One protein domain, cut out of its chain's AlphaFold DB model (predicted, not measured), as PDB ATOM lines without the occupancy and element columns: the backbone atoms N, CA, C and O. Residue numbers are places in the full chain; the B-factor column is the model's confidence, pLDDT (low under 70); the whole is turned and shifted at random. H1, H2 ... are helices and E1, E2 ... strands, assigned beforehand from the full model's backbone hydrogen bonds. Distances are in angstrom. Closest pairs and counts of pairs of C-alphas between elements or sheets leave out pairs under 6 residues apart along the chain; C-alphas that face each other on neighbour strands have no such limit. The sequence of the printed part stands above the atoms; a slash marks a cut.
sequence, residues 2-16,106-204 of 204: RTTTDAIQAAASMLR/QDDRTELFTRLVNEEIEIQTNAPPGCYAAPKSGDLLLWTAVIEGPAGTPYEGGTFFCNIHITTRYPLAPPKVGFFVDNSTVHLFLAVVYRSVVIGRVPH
ATOM      1  N   ARG A   2     -44.006   3.737 -27.084       67.81
ATOM      2  CA  ARG A   2     -45.135   4.631 -27.401       67.81
ATOM      3  C   ARG A   2     -44.782   6.111 -27.206       67.81
ATOM      4  O   ARG A   2     -45.466   6.940 -27.793       67.81
ATOM      5  N   THR A   3     -43.738   6.409 -26.424       78.88
ATOM      6  CA  THR A   3     -43.259   7.767 -26.117       78.88
ATOM      7  C   THR A   3     -41.737   7.917 -26.338       78.88
ATOM      8  O   THR A   3     -41.028   6.904 -26.401       78.88
ATOM      9  N   THR A   4     -41.204   9.144 -26.423       76.62
ATOM     10  CA  THR A   4     -39.752   9.423 -26.469       76.62
ATOM     11  C   THR A   4     -39.107   9.014 -25.150       76.62
ATOM     12  O   THR A   4     -38.044   8.399 -25.149       76.62
ATOM     13  N   THR A   5     -39.807   9.231 -24.034       81.44
ATOM     14  CA  THR A   5     -39.429   8.752 -22.698       81.44
ATOM     15  C   THR A   5     -39.238   7.236 -22.657       81.44
ATOM     16  O   THR A   5     -38.233   6.756 -22.144       81.44
ATOM     17  N   ASP A   6     -40.151   6.464 -23.255       82.56
ATOM     18  CA  ASP A   6     -40.045   4.998 -23.344       82.56
ATOM     19  C   ASP A   6     -38.837   4.577 -24.205       82.56
ATOM     20  O   ASP A   6     -38.128   3.625 -23.880       82.56
ATOM     21  N   ALA A   7     -38.530   5.326 -25.269       80.06
ATOM     22  CA  ALA A   7     -37.326   5.092 -26.066       80.06
ATOM     23  C   ALA A   7     -36.032   5.364 -25.273       80.06
ATOM     24  O   ALA A   7     -35.093   4.572 -25.360       80.06
ATOM     25  N   ILE A   8     -35.993   6.435 -24.471       79.75
ATOM     26  CA  ILE A   8     -34.861   6.764 -23.585       79.75
ATOM     27  C   ILE A   8     -34.702   5.690 -22.508       79.75
ATOM     28  O   ILE A   8     -33.609   5.160 -22.316       79.75
ATOM     29  N   GLN A   9     -35.797   5.312 -21.850       82.69
ATOM     30  CA  GLN A   9     -35.794   4.296 -20.803       82.69
ATOM     31  C   GLN A   9     -35.342   2.936 -21.339       82.69
ATOM     32  O   GLN A   9     -34.596   2.208 -20.679       82.69
ATOM     33  N   ALA A  10     -35.760   2.586 -22.552       80.75
ATOM     34  CA  ALA A  10     -35.313   1.371 -23.205       80.75
ATOM     35  C   ALA A  10     -33.832   1.430 -23.595       80.75
ATOM     36  O   ALA A  10     -33.125   0.447 -23.393       80.75
ATOM     37  N   ALA A  11     -33.340   2.571 -24.087       77.19
ATOM     38  CA  ALA A  11     -31.916   2.768 -24.345       77.19
ATOM     39  C   ALA A  11     -31.089   2.638 -23.054       77.19
ATOM     40  O   ALA A  11     -30.063   1.961 -23.047       77.19
ATOM     41  N   ALA A  12     -31.572   3.185 -21.936       77.31
ATOM     42  CA  ALA A  12     -30.941   3.016 -20.628       77.31
ATOM     43  C   ALA A  12     -30.974   1.558 -20.152       77.31
ATOM     44  O   ALA A  12     -30.004   1.046 -19.592       77.31
ATOM     45  N   SER A  13     -32.069   0.855 -20.433       77.69
ATOM     46  CA  SER A  13     -32.193  -0.569 -20.128       77.69
ATOM     47  C   SER A  13     -31.223  -1.418 -20.954       77.69
ATOM     48  O   SER A  13     -30.692  -2.390 -20.429       77.69
ATOM     49  N   MET A  14     -30.908  -1.044 -22.201       73.44
ATOM     50  CA  MET A  14     -29.902  -1.753 -23.008       73.44
ATOM     51  C   MET A  14     -28.518  -1.761 -22.348       73.44
ATOM     52  O   MET A  14     -27.831  -2.773 -22.435       73.44
ATOM     53  N   LEU A  15     -28.133  -0.694 -21.638       69.19
ATOM     54  CA  LEU A  15     -26.876  -0.668 -20.877       69.19
ATOM     55  C   LEU A  15     -26.915  -1.571 -19.635       69.19
ATOM     56  O   LEU A  15     -25.874  -2.062 -19.210       69.19
ATOM     57  N   ARG A  16     -28.106  -1.826 -19.076       69.75
ATOM     58  CA  ARG A  16     -28.305  -2.769 -17.960       69.75
ATOM     59  C   ARG A  16     -28.252  -4.229 -18.416       69.75
ATOM     60  O   ARG A  16     -27.718  -5.068 -17.704       69.75
ATOM     61  N   GLN A 106     -51.305  20.363 -42.067       66.75
ATOM     62  CA  GLN A 106     -50.767  21.403 -41.187       66.75
ATOM     63  C   GLN A 106     -51.186  21.156 -39.723       66.75
ATOM     64  O   GLN A 106     -50.386  21.380 -38.814       66.75
ATOM     65  N   ASP A 107     -52.389  20.608 -39.531       68.88
ATOM     66  CA  ASP A 107     -52.984  20.257 -38.237       68.88
ATOM     67  C   ASP A 107     -52.290  19.067 -37.560       68.88
ATOM     68  O   ASP A 107     -52.094  19.067 -36.346       68.88
ATOM     69  N   ASP A 108     -51.814  18.088 -38.337       76.62
ATOM     70  CA  ASP A 108     -51.039  16.973 -37.784       76.62
ATOM     71  C   ASP A 108     -49.712  17.501 -37.217       76.62
ATOM     72  O   ASP A 108     -49.263  17.102 -36.147       76.62
ATOM     73  N   ARG A 109     -49.064  18.444 -37.917       79.00
ATOM     74  CA  ARG A 109     -47.756  18.981 -37.509       79.00
ATOM     75  C   ARG A 109     -47.832  19.776 -36.204       79.00
ATOM     76  O   ARG A 109     -46.905  19.690 -35.398       79.00
ATOM     77  N   THR A 110     -48.890  20.559 -36.004       83.00
ATOM     78  CA  THR A 110     -49.090  21.335 -34.771       83.00
ATOM     79  C   THR A 110     -49.398  20.424 -33.585       83.00
ATOM     80  O   THR A 110     -48.858  20.638 -32.496       83.00
ATOM     81  N   GLU A 111     -50.180  19.362 -33.794       84.06
ATOM     82  CA  GLU A 111     -50.442  18.358 -32.763       84.06
ATOM     83  C   GLU A 111     -49.158  17.616 -32.361       84.06
ATOM     84  O   GLU A 111     -48.868  17.484 -31.170       84.06
ATOM     85  N   LEU A 112     -48.338  17.198 -33.335       85.06
ATOM     86  CA  LEU A 112     -47.042  16.570 -33.059       85.06
ATOM     87  C   LEU A 112     -46.117  17.493 -32.265       85.06
ATOM     88  O   LEU A 112     -45.526  17.059 -31.283       85.06
ATOM     89  N   PHE A 113     -46.010  18.763 -32.656       87.19
ATOM     90  CA  PHE A 113     -45.192  19.740 -31.936       87.19
ATOM     91  C   PHE A 113     -45.649  19.894 -30.483       87.19
ATOM     92  O   PHE A 113     -44.833  19.829 -29.569       87.19
ATOM     93  N   THR A 114     -46.957  20.039 -30.268       88.75
ATOM     94  CA  THR A 114     -47.540  20.182 -28.925       88.75
ATOM     95  C   THR A 114     -47.235  18.962 -28.059       88.75
ATOM     96  O   THR A 114     -46.854  19.100 -26.900       88.75
ATOM     97  N   ARG A 115     -47.340  17.756 -28.629       87.19
ATOM     98  CA  ARG A 115     -46.984  16.515 -27.931       87.19
ATOM     99  C   ARG A 115     -45.503  16.467 -27.562       87.19
ATOM    100  O   ARG A 115     -45.191  16.149 -26.426       87.19
ATOM    101  N   LEU A 116     -44.608  16.814 -28.486       88.81
ATOM    102  CA  LEU A 116     -43.163  16.789 -28.240       88.81
ATOM    103  C   LEU A 116     -42.728  17.791 -27.171       88.81
ATOM    104  O   LEU A 116     -41.878  17.465 -26.351       88.81
ATOM    105  N   VAL A 117     -43.343  18.973 -27.140       88.19
ATOM    106  CA  VAL A 117     -43.104  19.957 -26.076       88.19
ATOM    107  C   VAL A 117     -43.598  19.436 -24.725       88.19
ATOM    108  O   VAL A 117     -42.912  19.585 -23.718       88.19
ATOM    109  N   ASN A 118     -44.755  18.771 -24.684       88.06
ATOM    110  CA  ASN A 118     -45.235  18.149 -23.449       88.06
ATOM    111  C   ASN A 118     -44.302  17.023 -22.974       88.06
ATOM    112  O   ASN A 118     -44.014  16.945 -21.785       88.06
ATOM    113  N   GLU A 119     -43.798  16.190 -23.892       88.00
ATOM    114  CA  GLU A 119     -42.806  15.154 -23.573       88.00
ATOM    115  C   GLU A 119     -41.492  15.772 -23.058       88.00
ATOM    116  O   GLU A 119     -40.878  15.234 -22.139       88.00
ATOM    117  N   GLU A 120     -41.070  16.926 -23.587       86.31
ATOM    118  CA  GLU A 120     -39.889  17.647 -23.096       86.31
ATOM    119  C   GLU A 120     -40.082  18.095 -21.642       86.31
ATOM    120  O   GLU A 120     -39.210  17.865 -20.803       86.31
ATOM    121  N   ILE A 121     -41.237  18.683 -21.325       85.81
ATOM    122  CA  ILE A 121     -41.576  19.114 -19.962       85.81
ATOM    123  C   ILE A 121     -41.647  17.910 -19.017       85.81
ATOM    124  O   ILE A 121     -41.156  17.976 -17.887       85.81
ATOM    125  N   GLU A 122     -42.235  16.800 -19.469       85.06
ATOM    126  CA  GLU A 122     -42.317  15.561 -18.693       85.06
ATOM    127  C   GLU A 122     -40.923  15.023 -18.367       85.06
ATOM    128  O   GLU A 122     -40.656  14.695 -17.215       85.06
ATOM    129  N   ILE A 123     -40.008  15.010 -19.338       83.44
ATOM    130  CA  ILE A 123     -38.624  14.576 -19.124       83.44
ATOM    131  C   ILE A 123     -37.882  15.540 -18.192       83.44
ATOM    132  O   ILE A 123     -37.142  15.088 -17.327       83.44
ATOM    133  N   GLN A 124     -38.090  16.854 -18.303       81.00
ATOM    134  CA  GLN A 124     -37.467  17.824 -17.391       81.00
ATOM    135  C   GLN A 124     -37.979  17.694 -15.947       81.00
ATOM    136  O   GLN A 124     -37.234  17.958 -15.004       81.00
ATOM    137  N   THR A 125     -39.237  17.284 -15.769       80.19
ATOM    138  CA  THR A 125     -39.889  17.185 -14.453       80.19
ATOM    139  C   THR A 125     -39.705  15.809 -13.810       80.19
ATOM    140  O   THR A 125     -39.548  15.707 -12.596       80.19
ATOM    141  N   ASN A 126     -39.730  14.747 -14.613       80.12
ATOM    142  CA  ASN A 126     -39.722  13.352 -14.181       80.12
ATOM    143  C   ASN A 126     -38.722  12.528 -15.011       80.12
ATOM    144  O   ASN A 126     -39.059  11.503 -15.608       80.12
ATOM    145  N   ALA A 127     -37.479  13.008 -15.075       76.50
ATOM    146  CA  ALA A 127     -36.389  12.268 -15.695       76.50
ATOM    147  C   ALA A 127     -36.112  10.963 -14.922       76.50
ATOM    148  O   ALA A 127     -36.016  10.990 -13.689       76.50
ATOM    149  N   PRO A 128     -35.902   9.829 -15.614       78.75
ATOM    150  CA  PRO A 128     -35.342   8.648 -14.979       78.75
ATOM    151  C   PRO A 128     -33.957   8.965 -14.385       78.75
ATOM    152  O   PRO A 128     -33.204   9.749 -14.968       78.75
ATOM    153  N   PRO A 129     -33.576   8.350 -13.253       78.81
ATOM    154  CA  PRO A 129     -32.288   8.619 -12.623       78.81
ATOM    155  C   PRO A 129     -31.133   8.265 -13.570       78.81
ATOM    156  O   PRO A 129     -31.103   7.171 -14.139       78.81
ATOM    157  N   GLY A 130     -30.200   9.205 -13.739       78.88
ATOM    158  CA  GLY A 130     -29.055   9.076 -14.644       78.88
ATOM    159  C   GLY A 130     -29.409   9.162 -16.131       78.88
ATOM    160  O   GLY A 130     -28.585   8.832 -16.975       78.88
ATOM    161  N   CYS A 131     -30.629   9.573 -16.487       84.00
ATOM    162  CA  CYS A 131     -31.042   9.782 -17.871       84.00
ATOM    163  C   CYS A 131     -31.433  11.244 -18.079       84.00
ATOM    164  O   CYS A 131     -32.257  11.787 -17.353       84.00
ATOM    165  N   TYR A 132     -30.893  11.867 -19.117       85.31
ATOM    166  CA  TYR A 132     -31.208  13.240 -19.498       85.31
ATOM    167  C   TYR A 132     -31.565  13.266 -20.975       85.31
ATOM    168  O   TYR A 132     -30.944  12.557 -21.758       85.31
ATOM    169  N   ALA A 133     -32.534  14.074 -21.394       86.12
ATOM    170  CA  ALA A 133     -32.795  14.268 -22.815       86.12
ATOM    171  C   ALA A 133     -33.307  15.672 -23.108       86.12
ATOM    172  O   ALA A 133     -34.002  16.271 -22.293       86.12
ATOM    173  N   ALA A 134     -32.946  16.179 -24.282       85.94
ATOM    174  CA  ALA A 134     -33.379  17.473 -24.775       85.94
ATOM    175  C   ALA A 134     -33.465  17.468 -26.310       85.94
ATOM    176  O   ALA A 134     -32.657  16.803 -26.975       85.94
ATOM    177  N   PRO A 135     -34.402  18.225 -26.903       88.00
ATOM    178  CA  PRO A 135     -34.420  18.444 -28.341       88.00
ATOM    179  C   PRO A 135     -33.178  19.224 -28.792       88.00
ATOM    180  O   PRO A 135     -32.614  20.049 -28.068       88.00
ATOM    181  N   LYS A 136     -32.731  18.977 -30.022       87.06
ATOM    182  CA  LYS A 136     -31.613  19.700 -30.619       87.06
ATOM    183  C   LYS A 136     -32.060  21.117 -30.967       87.06
ATOM    184  O   LYS A 136     -33.117  21.314 -31.564       87.06
ATOM    185  N   SER A 137     -31.215  22.099 -30.658       79.75
ATOM    186  CA  SER A 137     -31.446  23.501 -31.025       79.75
ATOM    187  C   SER A 137     -31.637  23.631 -32.543       79.75
ATOM    188  O   SER A 137     -30.686  23.460 -33.307       79.75
ATOM    189  N   GLY A 138     -32.882  23.864 -32.967       80.00
ATOM    190  CA  GLY A 138     -33.295  23.987 -34.368       80.00
ATOM    191  C   GLY A 138     -34.305  22.937 -34.841       80.00
ATOM    192  O   GLY A 138     -35.123  23.258 -35.696       80.00
ATOM    193  N   ASP A 139     -34.320  21.736 -34.250       84.31
ATOM    194  CA  ASP A 139     -35.141  20.613 -34.719       84.31
ATOM    195  C   ASP A 139     -35.738  19.805 -33.555       84.31
ATOM    196  O   ASP A 139     -35.083  18.945 -32.976       84.31
ATOM    197  N   LEU A 140     -37.033  19.987 -33.280       85.44
ATOM    198  CA  LEU A 140     -37.772  19.199 -32.272       85.44
ATOM    199  C   LEU A 140     -37.987  17.734 -32.657       85.44
ATOM    200  O   LEU A 140     -38.430  16.939 -31.841       85.44
ATOM    201  N   LEU A 141     -37.705  17.360 -33.903       87.62
ATOM    202  CA  LEU A 141     -37.728  15.962 -34.338       87.62
ATOM    203  C   LEU A 141     -36.414  15.242 -34.028       87.62
ATOM    204  O   LEU A 141     -36.321  14.030 -34.211       87.62
ATOM    205  N   LEU A 142     -35.396  15.980 -33.589       87.88
ATOM    206  CA  LEU A 142     -34.081  15.455 -33.294       87.88
ATOM    207  C   LEU A 142     -33.775  15.657 -31.821       87.88
ATOM    208  O   LEU A 142     -33.718  16.782 -31.347       87.88
ATOM    209  N   TRP A 143     -33.579  14.571 -31.096       88.69
ATOM    210  CA  TRP A 143     -33.413  14.597 -29.651       88.69
ATOM    211  C   TRP A 143     -32.058  14.036 -29.277       88.69
ATOM    212  O   TRP A 143     -31.633  13.012 -29.799       88.69
ATOM    213  N   THR A 144     -31.377  14.708 -28.363       87.69
ATOM    214  CA  THR A 144     -30.138  14.213 -27.769       87.69
ATOM    215  C   THR A 144     -30.454  13.740 -26.366       87.69
ATOM    216  O   THR A 144     -31.004  14.496 -25.570       87.69
ATOM    217  N   ALA A 145     -30.110  12.495 -26.071       86.75
ATOM    218  CA  ALA A 145     -30.231  11.921 -24.749       86.75
ATOM    219  C   ALA A 145     -28.858  11.483 -24.228       86.75
ATOM    220  O   ALA A 145     -27.974  11.081 -24.983       86.75
ATOM    221  N   VAL A 146     -28.681  11.606 -22.924       84.56
ATOM    222  CA  VAL A 146     -27.492  11.243 -22.172       84.56
ATOM    223  C   VAL A 146     -27.911  10.202 -21.162       84.56
ATOM    224  O   VAL A 146     -28.887  10.390 -20.439       84.56
ATOM    225  N   ILE A 147     -27.183   9.101 -21.133       86.44
ATOM    226  CA  ILE A 147     -27.443   7.992 -20.235       86.44
ATOM    227  C   ILE A 147     -26.166   7.753 -19.448       86.44
ATOM    228  O   ILE A 147     -25.109   7.486 -20.017       86.44
ATOM    229  N   GLU A 148     -26.265   7.873 -18.137       85.75
ATOM    230  CA  GLU A 148     -25.226   7.465 -17.211       85.75
ATOM    231  C   GLU A 148     -25.208   5.943 -17.130       85.75
ATOM    232  O   GLU A 148     -26.245   5.277 -17.033       85.75
ATOM    233  N   GLY A 149     -24.006   5.387 -17.196       82.38
ATOM    234  CA  GLY A 149     -23.805   3.964 -17.051       82.38
ATOM    235  C   GLY A 149     -24.252   3.509 -15.659       82.38
ATOM    236  O   GLY A 149     -23.770   4.044 -14.658       82.38
ATOM    237  N   PRO A 150     -25.180   2.542 -15.571       82.00
ATOM    238  CA  PRO A 150     -25.698   2.068 -14.296       82.00
ATOM    239  C   PRO A 150     -24.591   1.406 -13.461       82.00
ATOM    240  O   PRO A 150     -23.720   0.720 -13.999       82.00
ATOM    241  N   ALA A 151     -24.656   1.588 -12.140       78.25
ATOM    242  CA  ALA A 151     -23.745   0.938 -11.201       78.25
ATOM    243  C   ALA A 151     -23.856  -0.593 -11.287       78.25
ATOM    244  O   ALA A 151     -24.953  -1.125 -11.481       78.25
ATOM    245  N   GLY A 152     -22.729  -1.290 -11.145       74.12
ATOM    246  CA  GLY A 152     -22.661  -2.744 -11.299       74.12
ATOM    247  C   GLY A 152     -22.620  -3.227 -12.752       74.12
ATOM    248  O   GLY A 152     -22.828  -4.408 -12.996       74.12
ATOM    249  N   THR A 153     -22.350  -2.344 -13.718       76.25
ATOM    250  CA  THR A 153     -22.089  -2.714 -15.121       76.25
ATOM    251  C   THR A 153     -20.675  -2.280 -15.522       76.25
ATOM    252  O   THR A 153     -20.135  -1.357 -14.912       76.25
ATOM    253  N   PRO A 154     -20.054  -2.855 -16.573       76.81
ATOM    254  CA  PRO A 154     -18.747  -2.387 -17.068       76.81
ATOM    255  C   PRO A 154     -18.768  -0.937 -17.580       76.81
ATOM    256  O   PRO A 154     -17.729  -0.371 -17.909       76.81
ATOM    257  N   TYR A 155     -19.959  -0.352 -17.681       75.06
ATOM    258  CA  TYR A 155     -20.201   1.015 -18.096       75.06
ATOM    259  C   TYR A 155     -20.363   1.976 -16.913       75.06
ATOM    260  O   TYR A 155     -20.576   3.161 -17.150       75.06
ATOM    261  N   GLU A 156     -20.278   1.493 -15.669       80.44
ATOM    262  CA  GLU A 156     -20.382   2.302 -14.453       80.44
ATOM    263  C   GLU A 156     -19.457   3.525 -14.505       80.44
ATOM    264  O   GLU A 156     -18.280   3.433 -14.851       80.44
ATOM    265  N   GLY A 157     -20.014   4.698 -14.192       77.50
ATOM    266  CA  GLY A 157     -19.294   5.972 -14.266       77.50
ATOM    267  C   GLY A 157     -19.051   6.486 -15.692       77.50
ATOM    268  O   GLY A 157     -18.498   7.571 -15.864       77.50
ATOM    269  N   GLY A 158     -19.475   5.744 -16.718       80.38
ATOM    270  CA  GLY A 158     -19.480   6.177 -18.110       80.38
ATOM    271  C   GLY A 158     -20.681   7.063 -18.439       80.38
ATOM    272  O   GLY A 158     -21.759   6.936 -17.859       80.38
ATOM    273  N   THR A 159     -20.514   7.952 -19.415       82.62
ATOM    274  CA  THR A 159     -21.593   8.789 -19.951       82.62
ATOM    275  C   THR A 159     -21.783   8.473 -21.427       82.62
ATOM    276  O   THR A 159     -20.867   8.654 -22.228       82.62
ATOM    277  N   PHE A 160     -22.978   8.016 -21.793       82.00
ATOM    278  CA  PHE A 160     -23.314   7.597 -23.151       82.00
ATOM    279  C   PHE A 160     -24.250   8.603 -23.790       82.00
ATOM    280  O   PHE A 160     -25.310   8.920 -23.254       82.00
ATOM    281  N   PHE A 161     -23.870   9.081 -24.966       84.50
ATOM    282  CA  PHE A 161     -24.699   9.982 -25.748       84.50
ATOM    283  C   PHE A 161     -25.492   9.171 -26.761       84.50
ATOM    284  O   PHE A 161     -24.961   8.292 -27.438       84.50
ATOM    285  N   CYS A 162     -26.771   9.476 -26.894       85.50
ATOM    286  CA  CYS A 162     -27.629   8.889 -27.901       85.50
ATOM    287  C   CYS A 162     -28.466   9.961 -28.587       85.50
ATOM    288  O   CYS A 162     -28.756  11.028 -28.051       85.50
ATOM    289  N   ASN A 163     -28.807   9.673 -29.828       87.62
ATOM    290  CA  ASN A 163     -29.553  10.539 -30.702       87.62
ATOM    291  C   ASN A 163     -30.815   9.830 -31.145       87.62
ATOM    292  O   ASN A 163     -30.775   8.707 -31.655       87.62
ATOM    293  N   ILE A 164     -31.931  10.499 -30.934       87.81
ATOM    294  CA  ILE A 164     -33.264   9.982 -31.134       87.81
ATOM    295  C   ILE A 164     -33.881  10.800 -32.264       87.81
ATOM    296  O   ILE A 164     -34.180  11.984 -32.131       87.81
ATOM    297  N   HIS A 165     -34.058  10.151 -33.409       88.25
ATOM    298  CA  HIS A 165     -34.734  10.723 -34.560       88.25
ATOM    299  C   HIS A 165     -36.210  10.348 -34.509       88.25
ATOM    300  O   HIS A 165     -36.590   9.195 -34.754       88.25
ATOM    301  N   ILE A 166     -37.047  11.336 -34.228       86.31
ATOM    302  CA  ILE A 166     -38.497  11.213 -34.241       86.31
ATOM    303  C   ILE A 166     -38.974  11.419 -35.674       86.31
ATOM    304  O   ILE A 166     -38.711  12.434 -36.318       86.31
ATOM    305  N   THR A 167     -39.670  10.419 -36.209       84.12
ATOM    306  CA  THR A 167     -40.244  10.541 -37.549       84.12
ATOM    307  C   THR A 167     -41.537  11.336 -37.496       84.12
ATOM    308  O   THR A 167     -42.275  11.306 -36.518       84.12
ATOM    309  N   THR A 168     -41.886  11.976 -38.602       78.25
ATOM    310  CA  THR A 168     -43.132  12.735 -38.718       78.25
ATOM    311  C   THR A 168     -44.402  11.867 -38.733       78.25
ATOM    312  O   THR A 168     -45.505  12.384 -38.863       78.25
ATOM    313  N   ARG A 169     -44.255  10.540 -38.616       76.31
ATOM    314  CA  ARG A 169     -45.348   9.577 -38.425       76.31
ATOM    315  C   ARG A 169     -45.459   9.079 -36.991       76.31
ATOM    316  O   ARG A 169     -46.173   8.118 -36.736       76.31
ATOM    317  N   TYR A 170     -44.734   9.671 -36.060       72.88
ATOM    318  CA  TYR A 170     -44.876   9.362 -34.650       72.88
ATOM    319  C   TYR A 170     -46.303   9.695 -34.166       72.88
ATOM    320  O   TYR A 170     -46.843  10.710 -34.593       72.88
ATOM    321  N   PRO A 171     -46.961   8.863 -33.336       69.44
ATOM    322  CA  PRO A 171     -46.477   7.635 -32.691       69.44
ATOM    323  C   PRO A 171     -46.674   6.346 -33.518       69.44
ATOM    324  O   PRO A 171     -46.328   5.265 -33.052       69.44
ATOM    325  N   LEU A 172     -47.230   6.424 -34.735       77.31
ATOM    326  CA  LEU A 172     -47.471   5.255 -35.604       77.31
ATOM    327  C   LEU A 172     -46.167   4.560 -36.028       77.31
ATOM    328  O   LEU A 172     -46.158   3.356 -36.271       77.31
ATOM    329  N   ALA A 173     -45.078   5.322 -36.138       76.38
ATOM    330  CA  ALA A 173     -43.733   4.807 -36.357       76.38
ATOM    331  C   ALA A 173     -42.843   5.123 -35.142       76.38
ATOM    332  O   ALA A 173     -42.792   6.287 -34.727       76.38
ATOM    333  N   PRO A 174     -42.124   4.127 -34.589       76.75
ATOM    334  CA  PRO A 174     -41.254   4.339 -33.441       76.75
ATOM    335  C   PRO A 174     -40.065   5.246 -33.802       76.75
ATOM    336  O   PRO A 174     -39.631   5.272 -34.963       76.75
ATOM    337  N   PRO A 175     -39.521   5.986 -32.825       81.12
ATOM    338  CA  PRO A 175     -38.333   6.800 -33.035       81.12
ATOM    339  C   PRO A 175     -37.097   5.914 -33.260       81.12
ATOM    340  O   PRO A 175     -37.001   4.802 -32.738       81.12
ATOM    341  N   LYS A 176     -36.139   6.404 -34.052       82.50
ATOM    342  CA  LYS A 176     -34.863   5.712 -34.287       82.50
ATOM    343  C   LYS A 176     -33.817   6.215 -33.304       82.50
ATOM    344  O   LYS A 176     -33.522   7.405 -33.310       82.50
ATOM    345  N   VAL A 177     -33.227   5.313 -32.529       83.75
ATOM    346  CA  VAL A 177     -32.174   5.629 -31.557       83.75
ATOM    347  C   VAL A 177     -30.817   5.185 -32.107       83.75
ATOM    348  O   VAL A 177     -30.696   4.070 -32.612       83.75
ATOM    349  N   GLY A 178     -29.804   6.047 -32.028       82.50
ATOM    350  CA  GLY A 178     -28.409   5.725 -32.348       82.50
ATOM    351  C   GLY A 178     -27.465   6.250 -31.270       82.50
ATOM    352  O   GLY A 178     -27.683   7.341 -30.756       82.50
ATOM    353  N   PHE A 179     -26.432   5.488 -30.914       78.50
ATOM    354  CA  PHE A 179     -25.455   5.874 -29.891       78.50
ATOM    355  C   PHE A 179     -24.243   6.568 -30.527       78.50
ATOM    356  O   PHE A 179     -23.742   6.115 -31.555       78.50
ATOM    357  N   PHE A 180     -23.779   7.652 -29.908       75.12
ATOM    358  CA  PHE A 180     -22.535   8.340 -30.246       75.12
ATOM    359  C   PHE A 180     -21.467   7.989 -29.211       75.12
ATOM    360  O   PHE A 180     -21.709   8.077 -28.006       75.12
ATOM    361  N   VAL A 181     -20.277   7.623 -29.683       61.31
ATOM    362  CA  VAL A 181     -19.105   7.322 -28.846       61.31
ATOM    363  C   VAL A 181     -18.040   8.384 -29.119       61.31
ATOM    364  O   VAL A 181     -16.920   8.079 -29.508       61.31
ATOM    365  N   ASP A 182     -18.412   9.657 -28.978       59.12
ATOM    366  CA  ASP A 182     -17.527  10.770 -29.322       59.12
ATOM    367  C   ASP A 182     -17.207  11.599 -28.071       59.12
ATOM    368  O   ASP A 182     -18.066  12.283 -27.509       59.12
ATOM    369  N   ASN A 183     -15.934  11.583 -27.665       58.16
ATOM    370  CA  ASN A 183     -15.401  12.258 -26.471       58.16
ATOM    371  C   ASN A 183     -15.471  13.803 -26.518       58.16
ATOM    372  O   ASN A 183     -15.052  14.470 -25.575       58.16
ATOM    373  N   SER A 184     -15.962  14.402 -27.605       60.41
ATOM    374  CA  SER A 184     -15.974  15.859 -27.806       60.41
ATOM    375  C   SER A 184     -17.304  16.528 -27.427       60.41
ATOM    376  O   SER A 184     -17.332  17.728 -27.161       60.41
ATOM    377  N   THR A 185     -18.404  15.771 -27.352       56.41
ATOM    378  CA  THR A 185     -19.760  16.313 -27.108       56.41
ATOM    379  C   THR A 185     -20.033  16.598 -25.623       56.41
ATOM    380  O   THR A 185     -20.828  17.478 -25.284       56.41
ATOM    381  N   VAL A 186     -19.297  15.931 -24.729       59.72
ATOM    382  CA  VAL A 186     -19.403  16.042 -23.259       59.72
ATOM    383  C   VAL A 186     -19.199  17.478 -22.760       59.72
ATOM    384  O   VAL A 186     -19.895  17.932 -21.855       59.72
ATOM    385  N   HIS A 187     -18.280  18.228 -23.377       58.69
ATOM    386  CA  HIS A 187     -17.877  19.555 -22.901       58.69
ATOM    387  C   HIS A 187     -18.921  20.647 -23.191       58.69
ATOM    388  O   HIS A 187     -19.112  21.563 -22.390       58.69
ATOM    389  N   LEU A 188     -19.626  20.538 -24.322       57.62
ATOM    390  CA  LEU A 188     -20.709  21.453 -24.696       57.62
ATOM    391  C   LEU A 188     -21.960  21.203 -23.847       57.62
ATOM    392  O   LEU A 188     -22.629  22.155 -23.454       57.62
ATOM    393  N   PHE A 189     -22.247  19.944 -23.511       58.34
ATOM    394  CA  PHE A 189     -23.414  19.607 -22.697       58.34
ATOM    395  C   PHE A 189     -23.205  19.830 -21.204       58.34
ATOM    396  O   PHE A 189     -24.127  20.340 -20.577       58.34
ATOM    397  N   LEU A 190     -22.014  19.582 -20.638       61.91
ATOM    398  CA  LEU A 190     -21.709  20.061 -19.285       61.91
ATOM    399  C   LEU A 190     -21.924  21.572 -19.209       61.91
ATOM    400  O   LEU A 190     -22.590  22.027 -18.297       61.91
ATOM    401  N   ALA A 191     -21.493  22.351 -20.204       60.72
ATOM    402  CA  ALA A 191     -21.753  23.789 -20.209       60.72
ATOM    403  C   ALA A 191     -23.257  24.140 -20.239       60.72
ATOM    404  O   ALA A 191     -23.672  25.063 -19.542       60.72
ATOM    405  N   VAL A 192     -24.083  23.412 -21.000       60.25
ATOM    406  CA  VAL A 192     -25.540  23.649 -21.080       60.25
ATOM    407  C   VAL A 192     -26.264  23.199 -19.807       60.25
ATOM    408  O   VAL A 192     -27.036  23.971 -19.246       60.25
ATOM    409  N   VAL A 193     -25.980  21.994 -19.308       62.38
ATOM    410  CA  VAL A 193     -26.565  21.457 -18.070       62.38
ATOM    411  C   VAL A 193     -26.135  22.298 -16.872       62.38
ATOM    412  O   VAL A 193     -26.976  22.689 -16.070       62.38
ATOM    413  N   TYR A 194     -24.856  22.670 -16.781       59.34
ATOM    414  CA  TYR A 194     -24.353  23.542 -15.721       59.34
ATOM    415  C   TYR A 194     -25.013  24.922 -15.787       59.34
ATOM    416  O   TYR A 194     -25.383  25.478 -14.760       59.34
ATOM    417  N   ARG A 195     -25.258  25.459 -16.988       59.78
ATOM    418  CA  ARG A 195     -25.963  26.736 -17.156       59.78
ATOM    419  C   ARG A 195     -27.440  26.645 -16.753       59.78
ATOM    420  O   ARG A 195     -27.918  27.562 -16.098       59.78
ATOM    421  N   SER A 196     -28.134  25.549 -17.046       54.25
ATOM    422  CA  SER A 196     -29.526  25.346 -16.612       54.25
ATOM    423  C   SER A 196     -29.651  25.075 -15.105       54.25
ATOM    424  O   SER A 196     -30.549  25.606 -14.456       54.25
ATOM    425  N   VAL A 197     -28.726  24.310 -14.519       58.09
ATOM    426  CA  VAL A 197     -28.724  23.976 -13.082       58.09
ATOM    427  C   VAL A 197     -28.297  25.168 -12.215       58.09
ATOM    428  O   VAL A 197     -28.859  25.369 -11.139       58.09
ATOM    429  N   VAL A 198     -27.337  25.981 -12.671       53.78
ATOM    430  CA  VAL A 198     -26.837  27.146 -11.917       53.78
ATOM    431  C   VAL A 198     -27.770  28.355 -12.041       53.78
ATOM    432  O   VAL A 198     -27.955  29.071 -11.062       53.78
ATOM    433  N   ILE A 199     -28.418  28.572 -13.192       56.47
ATOM    434  CA  ILE A 199     -29.362  29.695 -13.360       56.47
ATOM    435  C   ILE A 199     -30.710  29.422 -12.661       56.47
ATOM    436  O   ILE A 199     -31.395  30.364 -12.272       56.47
ATOM    437  N   GLY A 200     -31.072  28.158 -12.413       48.31
ATOM    438  CA  GLY A 200     -32.297  27.783 -11.692       48.31
ATOM    439  C   GLY A 200     -32.247  27.905 -10.159       48.31
ATOM    440  O   GLY A 200     -33.254  27.638  -9.506       48.31
ATOM    441  N   ARG A 201     -31.109  28.287  -9.556       53.09
ATOM    442  CA  ARG A 201     -30.954  28.435  -8.093       53.09
ATOM    443  C   ARG A 201     -30.405  29.806  -7.694       53.09
ATOM    444  O   ARG A 201     -29.359  29.901  -7.058       53.09
ATOM    445  N   VAL A 202     -31.141  30.867  -8.013       39.91
ATOM    446  CA  VAL A 202     -30.983  32.161  -7.332       39.91
ATOM    447  C   VAL A 202     -32.133  32.316  -6.331       39.91
ATOM    448  O   VAL A 202     -33.234  32.679  -6.743       39.91
ATOM    449  N   PRO A 203     -31.943  31.997  -5.038       52.16
ATOM    450  CA  PRO A 203     -32.866  32.443  -4.005       52.16
ATOM    451  C   PRO A 203     -32.665  33.947  -3.765       52.16
ATOM    452  O   PRO A 203     -31.529  34.414  -3.661       52.16
ATOM    453  N   HIS A 204     -33.778  34.680  -3.730       47.22
ATOM    454  CA  HIS A 204     -33.855  36.076  -3.301       47.22
ATOM    455  C   HIS A 204     -33.832  36.185  -1.775       47.22
ATOM    456  O   HIS A 204     -34.389  35.272  -1.121       47.22
TER     457      HIS A 204
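This is residues 2 to 16 and 106 to 204 of the 204 residues of the protein "Ubiquitin--protein ligase" of Oesophagostomum dentatum (UniProt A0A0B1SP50). A strongly twisted sheet of four strands forms a wall with two helices over one of its faces, H1 over E2 and E3 and H2 over E1 and E2, the two set at a steep tilt to each other. The third helix, H3, starts by grazing the sheet and leads away from it as an arm, of which residues 194 to 204 stick out. The printed part has 114 residues, with named elements in the order H1, H2, E1, E2, E3, E4, H3; the sheet's order is E1, E2, E3, E4, antiparallel throughout, and the class is mixed, helices and strands. It is compact, with a radius of gyration of the C-alphas of 14.9 A, and spans 43 by 43 by 25 A.

H1 is residues 4 to 16, 18.8 A long, with C-alpha 4 at (-39.752, 9.423, -26.469). H2, residues 106 to 125, measures 29.2 A. The strands are E1, residues 131 to 136; E2, residues 139 to 148, 24.0 A long; E3, residues 159 to 165, 19.7 A long; and E4, residues 176 to 180. E2 bends by 59 degrees at residue 142. H3, residues 186 to 199, is 19.6 A long and ends with C-alpha 199 at (-29.362, 29.695, -13.360).

The strands form a meander, each the antiparallel neighbour of the one before, with hairpins E1 and E2, E2 and E3, and E3 and E4. N 134 and O 144 are within hydrogen-bond range at 2.9 A between E1 and E2, N 145 and O 162 at 2.8 A between E2 and E3, and N 163 and O 178 at 2.8 A between E3 and E4. H1 and H2 are on the same face, two layers in all. H1 has a height over the sheet of 8.4 A and runs slantwise to the strands, at 36 degrees to E3 on the local plane; its closest C-alphas to E2 are Ala 12 and Ile 147, 6.1 A. H2 has a height of 9.6 A and runs only just along the strands, at 29 degrees to E1 on the local plane; the closest C-alphas are Glu 120 and Ala 134, 6.7 A. H1 and H2 only just touch, with 3 pairs of C-alphas within 8 A, the closest Thr 5 and Ile 123, 6.9 A, at a steep tilt of 47 degrees, the same way. H3 only grazes the sheet with residues 186 to 193 and is apart from H1 and H2. In H2 and H3 every O i to N i+4 pair is within hydrogen-bond range; in H1, 8 of 9.

The C-alphas farthest apart are those of Gln 106 and Gly 152, 47.6 A. Residues 17 to 105 are not printed, and C-alphas 16 and 106 are 40.4 A apart across that cut. Of the links printed whole, none is long. The mean pLDDT of the printed part is 76.1; residues 181 to 204 are among those under 70.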